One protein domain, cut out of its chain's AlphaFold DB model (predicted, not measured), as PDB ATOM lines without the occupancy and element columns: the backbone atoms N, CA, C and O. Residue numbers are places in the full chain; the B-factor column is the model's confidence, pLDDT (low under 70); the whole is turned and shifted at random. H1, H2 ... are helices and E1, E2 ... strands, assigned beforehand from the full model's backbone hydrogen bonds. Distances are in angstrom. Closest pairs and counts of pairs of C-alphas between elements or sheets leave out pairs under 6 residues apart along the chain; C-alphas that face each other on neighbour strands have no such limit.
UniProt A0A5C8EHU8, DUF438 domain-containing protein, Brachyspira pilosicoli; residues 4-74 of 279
ATOM      1  N   PHE A   4     196.389 275.997 199.264       76.50
ATOM      2  CA  PHE A   4     197.710 275.429 198.975       76.50
ATOM      3  C   PHE A   4     197.700 273.897 199.005       76.50
ATOM      4  O   PHE A   4     197.280 273.289 199.988       76.50
ATOM      5  N   ILE A   5     198.207 273.265 197.945       82.19
ATOM      6  CA  ILE A   5     198.222 271.806 197.776       82.19
ATOM      7  C   ILE A   5     199.645 271.267 197.841       82.19
ATOM      8  O   ILE A   5     200.453 271.494 196.941       82.19
ATOM      9  N   ASN A   6     199.955 270.492 198.881       82.19
ATOM     10  CA  ASN A   6     201.231 269.786 198.959       82.19
ATOM     11  C   ASN A   6     201.221 268.573 198.024       82.19
ATOM     12  O   ASN A   6     200.774 267.492 198.395       82.19
ATOM     13  N   ILE A   7     201.768 268.736 196.819       86.19
ATOM     14  CA  ILE A   7     201.813 267.682 195.793       86.19
ATOM     15  C   ILE A   7     202.673 266.466 196.175       86.19
ATOM     16  O   ILE A   7     202.661 265.467 195.452       86.19
ATOM     17  N   ASN A   8     203.413 266.531 197.289       82.81
ATOM     18  CA  ASN A   8     204.170 265.404 197.838       82.81
ATOM     19  C   ASN A   8     203.328 264.518 198.770       82.81
ATOM     20  O   ASN A   8     203.741 263.396 199.064       82.81
ATOM     21  N   GLU A   9     202.157 264.978 199.216       84.31
ATOM     22  CA  GLU A   9     201.212 264.146 199.961       84.31
ATOM     23  C   GLU A   9     200.535 263.114 199.038       84.31
ATOM     24  O   GLU A   9     200.512 263.262 197.812       84.31
ATOM     25  N   SER A  10     199.989 262.038 199.620       90.75
ATOM     26  CA  SER A  10     199.224 261.044 198.863       90.75
ATOM     27  C   SER A  10     198.043 261.679 198.121       90.75
ATOM     28  O   SER A  10     197.285 262.478 198.680       90.75
ATOM     29  N   VAL A  11     197.844 261.262 196.869       92.25
ATOM     30  CA  VAL A  11     196.733 261.710 196.016       92.25
ATOM     31  C   VAL A  11     195.384 261.496 196.715       92.25
ATOM     32  O   VAL A  11     194.487 262.332 196.612       92.25
ATOM     33  N   TYR A  12     195.247 260.398 197.462       92.25
ATOM     34  CA  TYR A  12     194.043 260.073 198.223       92.25
ATOM     35  C   TYR A  12     193.712 261.127 199.280       92.25
ATOM     36  O   TYR A  12     192.573 261.586 199.328       92.25
ATOM     37  N   ASN A  13     194.679 261.519 200.117       88.19
ATOM     38  CA  ASN A  13     194.434 262.498 201.179       88.19
ATOM     39  C   ASN A  13     194.097 263.873 200.600       88.19
ATOM     40  O   ASN A  13     193.120 264.487 201.025       88.19
ATOM     41  N   ILE A  14     194.847 264.304 199.581       87.88
ATOM     42  CA  ILE A  14     194.609 265.574 198.888       87.88
ATOM     43  C   ILE A  14     193.174 265.612 198.348       87.88
ATOM     44  O   ILE A  14     192.419 266.531 198.652       87.88
ATOM     45  N   CYS A  15     192.756 264.567 197.627       91.62
ATOM     46  CA  CYS A  15     191.411 264.474 197.054       91.62
ATOM     47  C   CYS A  15     190.301 264.258 198.096       91.62
ATOM     48  O   CYS A  15     189.127 264.442 197.783       91.62
ATOM     49  N   LYS A  16     190.631 263.807 199.311       89.62
ATOM     50  CA  LYS A  16     189.668 263.682 200.415       89.62
ATOM     51  C   LYS A  16     189.381 265.045 201.048       89.62
ATOM     52  O   LYS A  16     188.241 265.301 201.417       89.62
ATOM     53  N   ASN A  17     190.403 265.894 201.151       82.44
ATOM     54  CA  ASN A  17     190.288 267.252 201.688       82.44
ATOM     55  C   ASN A  17     189.776 268.250 200.632       82.44
ATOM     56  O   ASN A  17     189.117 269.229 200.976       82.44
ATOM     57  N   HIS A  18     190.049 267.979 199.353       88.69
ATOM     58  CA  HIS A  18     189.666 268.799 198.203       88.69
ATOM     59  C   HIS A  18     189.153 267.900 197.072       88.69
ATOM     60  O   HIS A  18     189.909 267.470 196.198       88.69
ATOM     61  N   SER A  19     187.861 267.568 197.105       89.69
ATOM     62  CA  SER A  19     187.239 266.644 196.145       89.69
ATOM     63  C   SER A  19     187.351 267.099 194.689       89.69
ATOM     64  O   SER A  19     187.491 266.260 193.799       89.69
ATOM     65  N   GLU A  20     187.364 268.411 194.464       91.50
ATOM     66  CA  GLU A  20     187.494 269.076 193.167       91.50
ATOM     67  C   GLU A  20     188.829 268.767 192.462       91.50
ATOM     68  O   GLU A  20     188.901 268.746 191.235       91.50
ATOM     69  N   ILE A  21     189.876 268.397 193.211       92.56
ATOM     70  CA  ILE A  21     191.180 268.019 192.638       92.56
ATOM     71  C   ILE A  21     191.093 266.722 191.827       92.56
ATOM     72  O   ILE A  21     191.887 266.520 190.908       92.56
ATOM     73  N   LYS A  22     190.107 265.852 192.094       92.94
ATOM     74  CA  LYS A  22     189.890 264.662 191.255       92.94
ATOM     75  C   LYS A  22     189.571 265.023 189.814       92.94
ATOM     76  O   LYS A  22     190.033 264.320 188.921       92.94
ATOM     77  N   ASP A  23     188.749 266.045 189.607       93.25
ATOM     78  CA  ASP A  23     188.361 266.500 188.272       93.25
ATOM     79  C   ASP A  23     189.548 267.165 187.577       93.25
ATOM     80  O   ASP A  23     189.892 266.791 186.461       93.25
ATOM     81  N   ILE A  24     190.289 268.007 188.299       94.06
ATOM     82  CA  ILE A  24     191.500 268.653 187.778       94.06
ATOM     83  C   ILE A  24     192.548 267.622 187.324       94.06
ATOM     84  O   ILE A  24     193.117 267.735 186.238       94.06
ATOM     85  N   LEU A  25     192.813 266.592 188.135       93.38
ATOM     86  CA  LEU A  25     193.748 265.524 187.766       93.38
ATOM     87  C   LEU A  25     193.215 264.684 186.599       93.38
ATOM     88  O   LEU A  25     193.992 264.272 185.738       93.38
ATOM     89  N   TYR A  26     191.908 264.434 186.541       93.69
ATOM     90  CA  TYR A  26     191.303 263.736 185.409       93.69
ATOM     91  C   TYR A  26     191.545 264.501 184.099       93.69
ATOM     92  O   TYR A  26     192.049 263.908 183.144       93.69
ATOM     93  N   ASP A  27     191.312 265.815 184.094       91.88
ATOM     94  CA  ASP A  27     191.520 266.695 182.936       91.88
ATOM     95  C   ASP A  27     192.991 266.778 182.503       91.88
ATOM     96  O   ASP A  27     193.300 266.934 181.322       91.88
ATOM     97  N   LEU A  28     193.921 266.611 183.446       91.19
ATOM     98  CA  LEU A  28     195.361 266.509 183.178       91.19
ATOM     99  C   LEU A  28     195.793 265.120 182.665       91.19
ATOM    100  O   LEU A  28     196.986 264.869 182.476       91.19
ATOM    101  N   GLY A  29     194.843 264.211 182.425       90.38
ATOM    102  CA  GLY A  29     195.076 262.892 181.839       90.38
ATOM    103  C   GLY A  29     195.291 261.769 182.857       90.38
ATOM    104  O   GLY A  29     195.774 260.691 182.489       90.38
ATOM    105  N   PHE A  30     194.951 261.973 184.134       93.19
ATOM    106  CA  PHE A  30     194.992 260.937 185.175       93.19
ATOM    107  C   PHE A  30     193.656 260.192 185.308       93.19
ATOM    108  O   PHE A  30     193.131 260.040 186.405       93.19
ATOM    109  N   GLU A  31     193.112 259.676 184.206       91.62
ATOM    110  CA  GLU A  31     191.762 259.083 184.123       91.62
ATOM    111  C   GLU A  31     191.446 258.034 185.207       91.62
ATOM    112  O   GLU A  31     190.342 257.986 185.758       91.62
ATOM    113  N   ALA A  32     192.447 257.231 185.589       89.38
ATOM    114  CA  ALA A  32     192.331 256.203 186.624       89.38
ATOM    115  C   ALA A  32     191.920 256.752 188.008       89.38
ATOM    116  O   ALA A  32     191.450 255.983 188.847       89.38
ATOM    117  N   ILE A  33     192.040 258.065 188.247       91.44
ATOM    118  CA  ILE A  33     191.623 258.744 189.485       91.44
ATOM    119  C   ILE A  33     190.121 258.579 189.778       91.44
ATOM    120  O   ILE A  33     189.712 258.581 190.943       91.44
ATOM    121  N   LYS A  34     189.291 258.417 188.738       92.19
ATOM    122  CA  LYS A  34     187.837 258.235 188.868       92.19
ATOM    123  C   LYS A  34     187.440 256.783 189.136       92.19
ATOM    124  O   LYS A  34     186.321 256.541 189.579       92.19
ATOM    125  N   ASN A  35     188.343 255.819 188.938       93.69
ATOM    126  CA  ASN A  35     188.081 254.419 189.259       93.69
ATOM    127  C   ASN A  35     188.123 254.213 190.791       93.69
ATOM    128  O   ASN A  35     189.179 254.415 191.401       93.69
ATOM    129  N   PRO A  36     187.024 253.770 191.437       91.75
ATOM    130  CA  PRO A  36     186.972 253.641 192.892       91.75
ATOM    131  C   PRO A  36     188.002 252.666 193.468       91.75
ATOM    132  O   PRO A  36     188.514 252.901 194.560       91.75
ATOM    133  N   ILE A  37     188.334 251.589 192.752       92.06
ATOM    134  CA  ILE A  37     189.310 250.594 193.210       92.06
ATOM    135  C   ILE A  37     190.706 251.215 193.200       92.06
ATOM    136  O   ILE A  37     191.397 251.188 194.220       92.06
ATOM    137  N   MET A  38     191.105 251.835 192.086       89.12
ATOM    138  CA  MET A  38     192.409 252.501 191.960       89.12
ATOM    139  C   MET A  38     192.556 253.659 192.949       89.12
ATOM    140  O   MET A  38     193.596 253.795 193.599       89.12
ATOM    141  N   PHE A  39     191.502 254.456 193.126       91.94
ATOM    142  CA  PHE A  39     191.495 255.554 194.085       91.94
ATOM    143  C   PHE A  39     191.645 255.056 195.529       91.94
ATOM    144  O   PHE A  39     192.445 255.587 196.292       91.94
ATOM    145  N   ASN A  40     190.941 253.992 195.918       90.31
ATOM    146  CA  ASN A  40     191.028 253.476 197.285       90.31
ATOM    147  C   ASN A  40     192.297 252.650 197.566       90.31
ATOM    148  O   ASN A  40     192.555 252.343 198.729       90.31
ATOM    149  N   THR A  41     193.102 252.321 196.546       91.00
ATOM    150  CA  THR A  41     194.316 251.494 196.673       91.00
ATOM    151  C   THR A  41     195.593 252.260 196.322       91.00
ATOM    152  O   THR A  41     196.378 252.590 197.210       91.00
ATOM    153  N   ILE A  42     195.808 252.566 195.042       88.88
ATOM    154  CA  ILE A  42     197.031 253.191 194.523       88.88
ATOM    155  C   ILE A  42     197.144 254.646 194.973       88.88
ATOM    156  O   ILE A  42     198.219 255.057 195.411       88.88
ATOM    157  N   ALA A  43     196.046 255.410 194.960       90.44
ATOM    158  CA  ALA A  43     196.090 256.832 195.324       90.44
ATOM    159  C   ALA A  43     196.516 257.074 196.786       90.44
ATOM    160  O   ALA A  43     197.000 258.153 197.112       90.44
ATOM    161  N   ARG A  44     196.389 256.071 197.668       92.50
ATOM    162  CA  ARG A  44     196.884 256.134 199.058       92.50
ATOM    163  C   ARG A  44     198.406 256.058 199.166       92.50
ATOM    164  O   ARG A  44     198.954 256.441 200.191       92.50
ATOM    165  N   LYS A  45     199.074 255.516 198.145       90.88
ATOM    166  CA  LYS A  45     200.515 255.223 198.153       90.88
ATOM    167  C   LYS A  45     201.330 256.140 197.244       90.88
ATOM    168  O   LYS A  45     202.540 256.227 197.420       90.88
ATOM    169  N   ILE A  46     200.698 256.786 196.266       91.88
ATOM    170  CA  ILE A  46     201.361 257.672 195.303       91.88
ATOM    171  C   ILE A  46     201.033 259.140 195.592       91.88
ATOM    172  O   ILE A  46     199.915 259.447 196.001       91.88
ATOM    173  N   SER A  47     201.998 260.035 195.370       91.88
ATOM    174  CA  SER A  47     201.816 261.491 195.429       91.88
ATOM    175  C   SER A  47     201.529 262.086 194.047       91.88
ATOM    176  O   SER A  47     201.817 261.451 193.029       91.88
ATOM    177  N   ILE A  48     200.980 263.307 193.989       91.44
ATOM    178  CA  ILE A  48     200.737 263.999 192.708       91.44
ATOM    179  C   ILE A  48     202.063 264.205 191.967       91.44
ATOM    180  O   ILE A  48     202.149 263.884 190.785       91.44
ATOM    181  N   LYS A  49     203.119 264.631 192.672       88.75
ATOM    182  CA  LYS A  49     204.454 264.827 192.090       88.75
ATOM    183  C   LYS A  49     204.983 263.565 191.409       88.75
ATOM    184  O   LYS A  49     205.382 263.589 190.250       88.75
ATOM    185  N   LYS A  50     204.902 262.423 192.097       89.19
ATOM    186  CA  LYS A  50     205.368 261.146 191.547       89.19
ATOM    187  C   LYS A  50     204.489 260.651 190.396       89.19
ATOM    188  O   LYS A  50     204.983 260.026 189.462       89.19
ATOM    189  N   ALA A  51     203.188 260.937 190.440       90.94
ATOM    190  CA  ALA A  51     202.284 260.631 189.339       90.94
ATOM    191  C   ALA A  51     202.618 261.456 188.080       90.94
ATOM    192  O   ALA A  51     202.649 260.882 186.989       90.94
ATOM    193  N   LEU A  52     202.926 262.752 188.227       91.56
ATOM    194  CA  LEU A  52     203.401 263.622 187.140       91.56
ATOM    195  C   LEU A  52     204.679 263.075 186.495       91.56
ATOM    196  O   LEU A  52     204.728 262.952 185.272       91.56
ATOM    197  N   GLU A  53     205.667 262.671 187.303       90.19
ATOM    198  CA  GLU A  53     206.924 262.070 186.829       90.19
ATOM    199  C   GLU A  53     206.673 260.805 185.991       90.19
ATOM    200  O   GLU A  53     207.191 260.676 184.880       90.19
ATOM    201  N   ILE A  54     205.829 259.887 186.483       89.62
ATOM    202  CA  ILE A  54     205.507 258.623 185.796       89.62
ATOM    203  C   ILE A  54     204.773 258.876 184.474       89.62
ATOM    204  O   ILE A  54     205.085 258.249 183.461       89.62
ATOM    205  N   LYS A  55     203.797 259.791 184.473       90.25
ATOM    206  CA  LYS A  55     203.021 260.156 183.276       90.25
ATOM    207  C   LYS A  55     203.745 261.145 182.357       90.25
ATOM    208  O   LYS A  55     203.229 261.420 181.277       90.25
ATOM    209  N   LYS A  56     204.924 261.644 182.750       91.00
ATOM    210  CA  LYS A  56     205.702 262.675 182.042       91.00
ATOM    211  C   LYS A  56     204.890 263.944 181.751       91.00
ATOM    212  O   LYS A  56     204.996 264.532 180.675       91.00
ATOM    213  N   VAL A  57     204.063 264.359 182.707       90.06
ATOM    214  CA  VAL A  57     203.313 265.623 182.649       90.06
ATOM    215  C   VAL A  57     204.148 266.703 183.338       90.06
ATOM    216  O   VAL A  57     204.634 266.478 184.442       90.06
ATOM    217  N   SER A  58     204.329 267.859 182.688       88.94
ATOM    218  CA  SER A  58     205.074 268.983 183.280       88.94
ATOM    219  C   SER A  58     204.357 269.537 184.516       88.94
ATOM    220  O   SER A  58     203.136 269.714 184.487       88.94
ATOM    221  N   GLU A  59     205.118 269.870 185.565       83.00
ATOM    222  CA  GLU A  59     204.614 270.602 186.736       83.00
ATOM    223  C   GLU A  59     203.982 271.945 186.338       83.00
ATOM    224  O   GLU A  59     202.980 272.326 186.936       83.00
ATOM    225  N   ASP A  60     204.460 272.613 185.283       83.44
ATOM    226  CA  ASP A  60     203.904 273.899 184.832       83.44
ATOM    227  C   ASP A  60     202.424 273.790 184.442       83.44
ATOM    228  O   ASP A  60     201.614 274.642 184.805       83.44
ATOM    229  N   LYS A  61     202.045 272.693 183.771       90.38
ATOM    230  CA  LYS A  61     200.644 272.430 183.401       90.38
ATOM    231  C   LYS A  61     199.771 272.185 184.626       90.38
ATOM    232  O   LYS A  61     198.606 272.570 184.641       90.38
ATOM    233  N   LEU A  62     200.327 271.530 185.649       90.50
ATOM    234  CA  LEU A  62     199.630 271.343 186.916       90.50
ATOM    235  C   LEU A  62     199.419 272.691 187.610       90.50
ATOM    236  O   LEU A  62     198.310 272.960 188.059       90.50
ATOM    237  N   ILE A  63     200.458 273.533 187.672       84.19
ATOM    238  CA  ILE A  63     200.408 274.868 188.287       84.19
ATOM    239  C   ILE A  63     199.348 275.736 187.609       84.19
ATOM    240  O   ILE A  63     198.522 276.329 188.298       84.19
ATOM    241  N   GLU A  64     199.347 275.792 186.278       89.00
ATOM    242  CA  GLU A  64     198.362 276.546 185.498       89.00
ATOM    243  C   GLU A  64     196.935 276.084 185.825       89.00
ATOM    244  O   GLU A  64     196.099 276.885 186.248       89.00
ATOM    245  N   LYS A  65     196.683 274.769 185.759       91.19
ATOM    246  CA  LYS A  65     195.356 274.200 186.029       91.19
ATOM    247  C   LYS A  65     194.912 274.380 187.480       91.19
ATOM    248  O   LYS A  65     193.730 274.595 187.745       91.19
ATOM    249  N   PHE A  66     195.840 274.298 188.430       90.38
ATOM    250  CA  PHE A  66     195.561 274.548 189.841       90.38
ATOM    251  C   PHE A  66     195.155 276.006 190.052       90.38
ATOM    252  O   PHE A  66     194.112 276.250 190.660       90.38
ATOM    253  N   ARG A  67     195.888 276.962 189.471       86.31
ATOM    254  CA  ARG A  67     195.593 278.397 189.601       86.31
ATOM    255  C   ARG A  67     194.257 278.791 188.993       86.31
ATOM    256  O   ARG A  67     193.514 279.534 189.631       86.31
ATOM    257  N   GLU A  68     193.908 278.244 187.828       89.94
ATOM    258  CA  GLU A  68     192.574 278.413 187.223       89.94
ATOM    259  C   GLU A  68     191.438 277.993 188.168       89.94
ATOM    260  O   GLU A  68     190.336 278.531 188.098       89.94
ATOM    261  N   ASN A  69     191.708 277.048 189.071       89.94
ATOM    262  CA  ASN A  69     190.743 276.502 190.022       89.94
ATOM    263  C   ASN A  69     190.933 277.036 191.455       89.94
ATOM    264  O   ASN A  69     190.368 276.484 192.398       89.94
ATOM    265  N   GLY A  70     191.715 278.106 191.643       84.81
ATOM    266  CA  GLY A  70     191.933 278.730 192.955       84.81
ATOM    267  C   GLY A  70     192.871 277.949 193.885       84.81
ATOM    268  O   GLY A  70     192.823 278.128 195.108       84.81
ATOM    269  N   PHE A  71     193.720 277.088 193.324       83.00
ATOM    270  CA  PHE A  71     194.759 276.348 194.034       83.00
ATOM    271  C   PHE A  71     196.151 276.853 193.664       83.00
ATOM    272  O   PHE A  71     196.418 277.212 192.522       83.00
ATOM    273  N   ASP A  72     197.074 276.797 194.614       79.88
ATOM    274  CA  ASP A  72     198.507 276.895 194.335       79.88
ATOM    275  C   ASP A  72     199.213 275.653 194.869       79.88
ATOM    276  O   ASP A  72     198.758 275.003 195.814       79.88
ATOM    277  N   ILE A  73     200.346 275.304 194.267       79.62
ATOM    278  CA  ILE A  73     201.188 274.238 194.808       79.62
ATOM    279  C   ILE A  73     201.820 274.755 196.095       79.62
ATOM    280  O   ILE A  73     202.460 275.807 196.107       79.62
ATOM    281  N   ALA A  74     201.640 274.002 197.179       67.62
ATOM    282  CA  ALA A  74     202.237 274.327 198.455       67.62
ATOM    283  C   ALA A  74     203.757 274.218 198.319       67.62
ATOM    284  O   ALA A  74     204.329 273.126 198.305       67.62
TER     285      ALA A  74
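AT A GLANCE: This is residues 4 to 74 of the 279 residues of the protein "DUF438 domain-containing protein" of Brachyspira pilosicoli (UniProt A0A5C8EHU8). Six short helices make a rounded body, with H4 at one end of its longest axis, H6 and E1 at the other, and H1, H2, H3 and H5 between them. The first printed residues, 4 to 5, pair in parallel with residues 72 to 73 of E1, beside H6. The printed part has 71 residues, with six named helices followed by one named strand, and is mostly helix. It is compact, with a radius of gyration of the C-alphas of 10.8 A and spans of 29 by 25 by 19 A.

HOW THE PARTS SIT: The longest helix, H6, residues 59 to 68, is close but not clearly touching to H2, residues 21 to 27; their closest C-alphas, Lys 65 and Ile 24, are 7.0 A apart. H6 is likewise close but not clearly touching to H5, residues 48 to 55, with the C-alphas of Glu 59 and Leu 52 closest at 7.1 A. The closest C-alphas of H6 and E1, residues 71 to 73, are Phe 66 and Asp 72, 5.9 A apart. E1 pairs with no named strand. H2 touches H3, residues 31 to 34, closest at the C-alphas of Lys 22 and Ile 33, 6.4 A. H1, residues 11 to 17, touches H4, residues 36 to 44, about perpendicular at 78 degrees, with the C-alphas of Tyr 12 and Ala 43 closest at 4.8 A. H4 and H6 are apart. Every O i to N i+4 pair is within hydrogen-bond range in H1, H2, H5 and H6, and 3 of 5 are in H4; H3 is too short for such a pair.

IN THESE COORDINATES: H6 is 14.4 A long, H4 11.9 A, H5 10.4 A and H1 10.2 A. H1 begins at C-alpha 11 (196.733, 261.710, 196.016), and E1 ends at C-alpha 73 (201.188, 274.238, 194.808).

THE WHOLE: The C-alphas farthest apart are those of Ile 37 and Asp 60, 28.7 A. The printed part has no cut, and the links between named elements are tight. Residue 74 alone is under pLDDT 70.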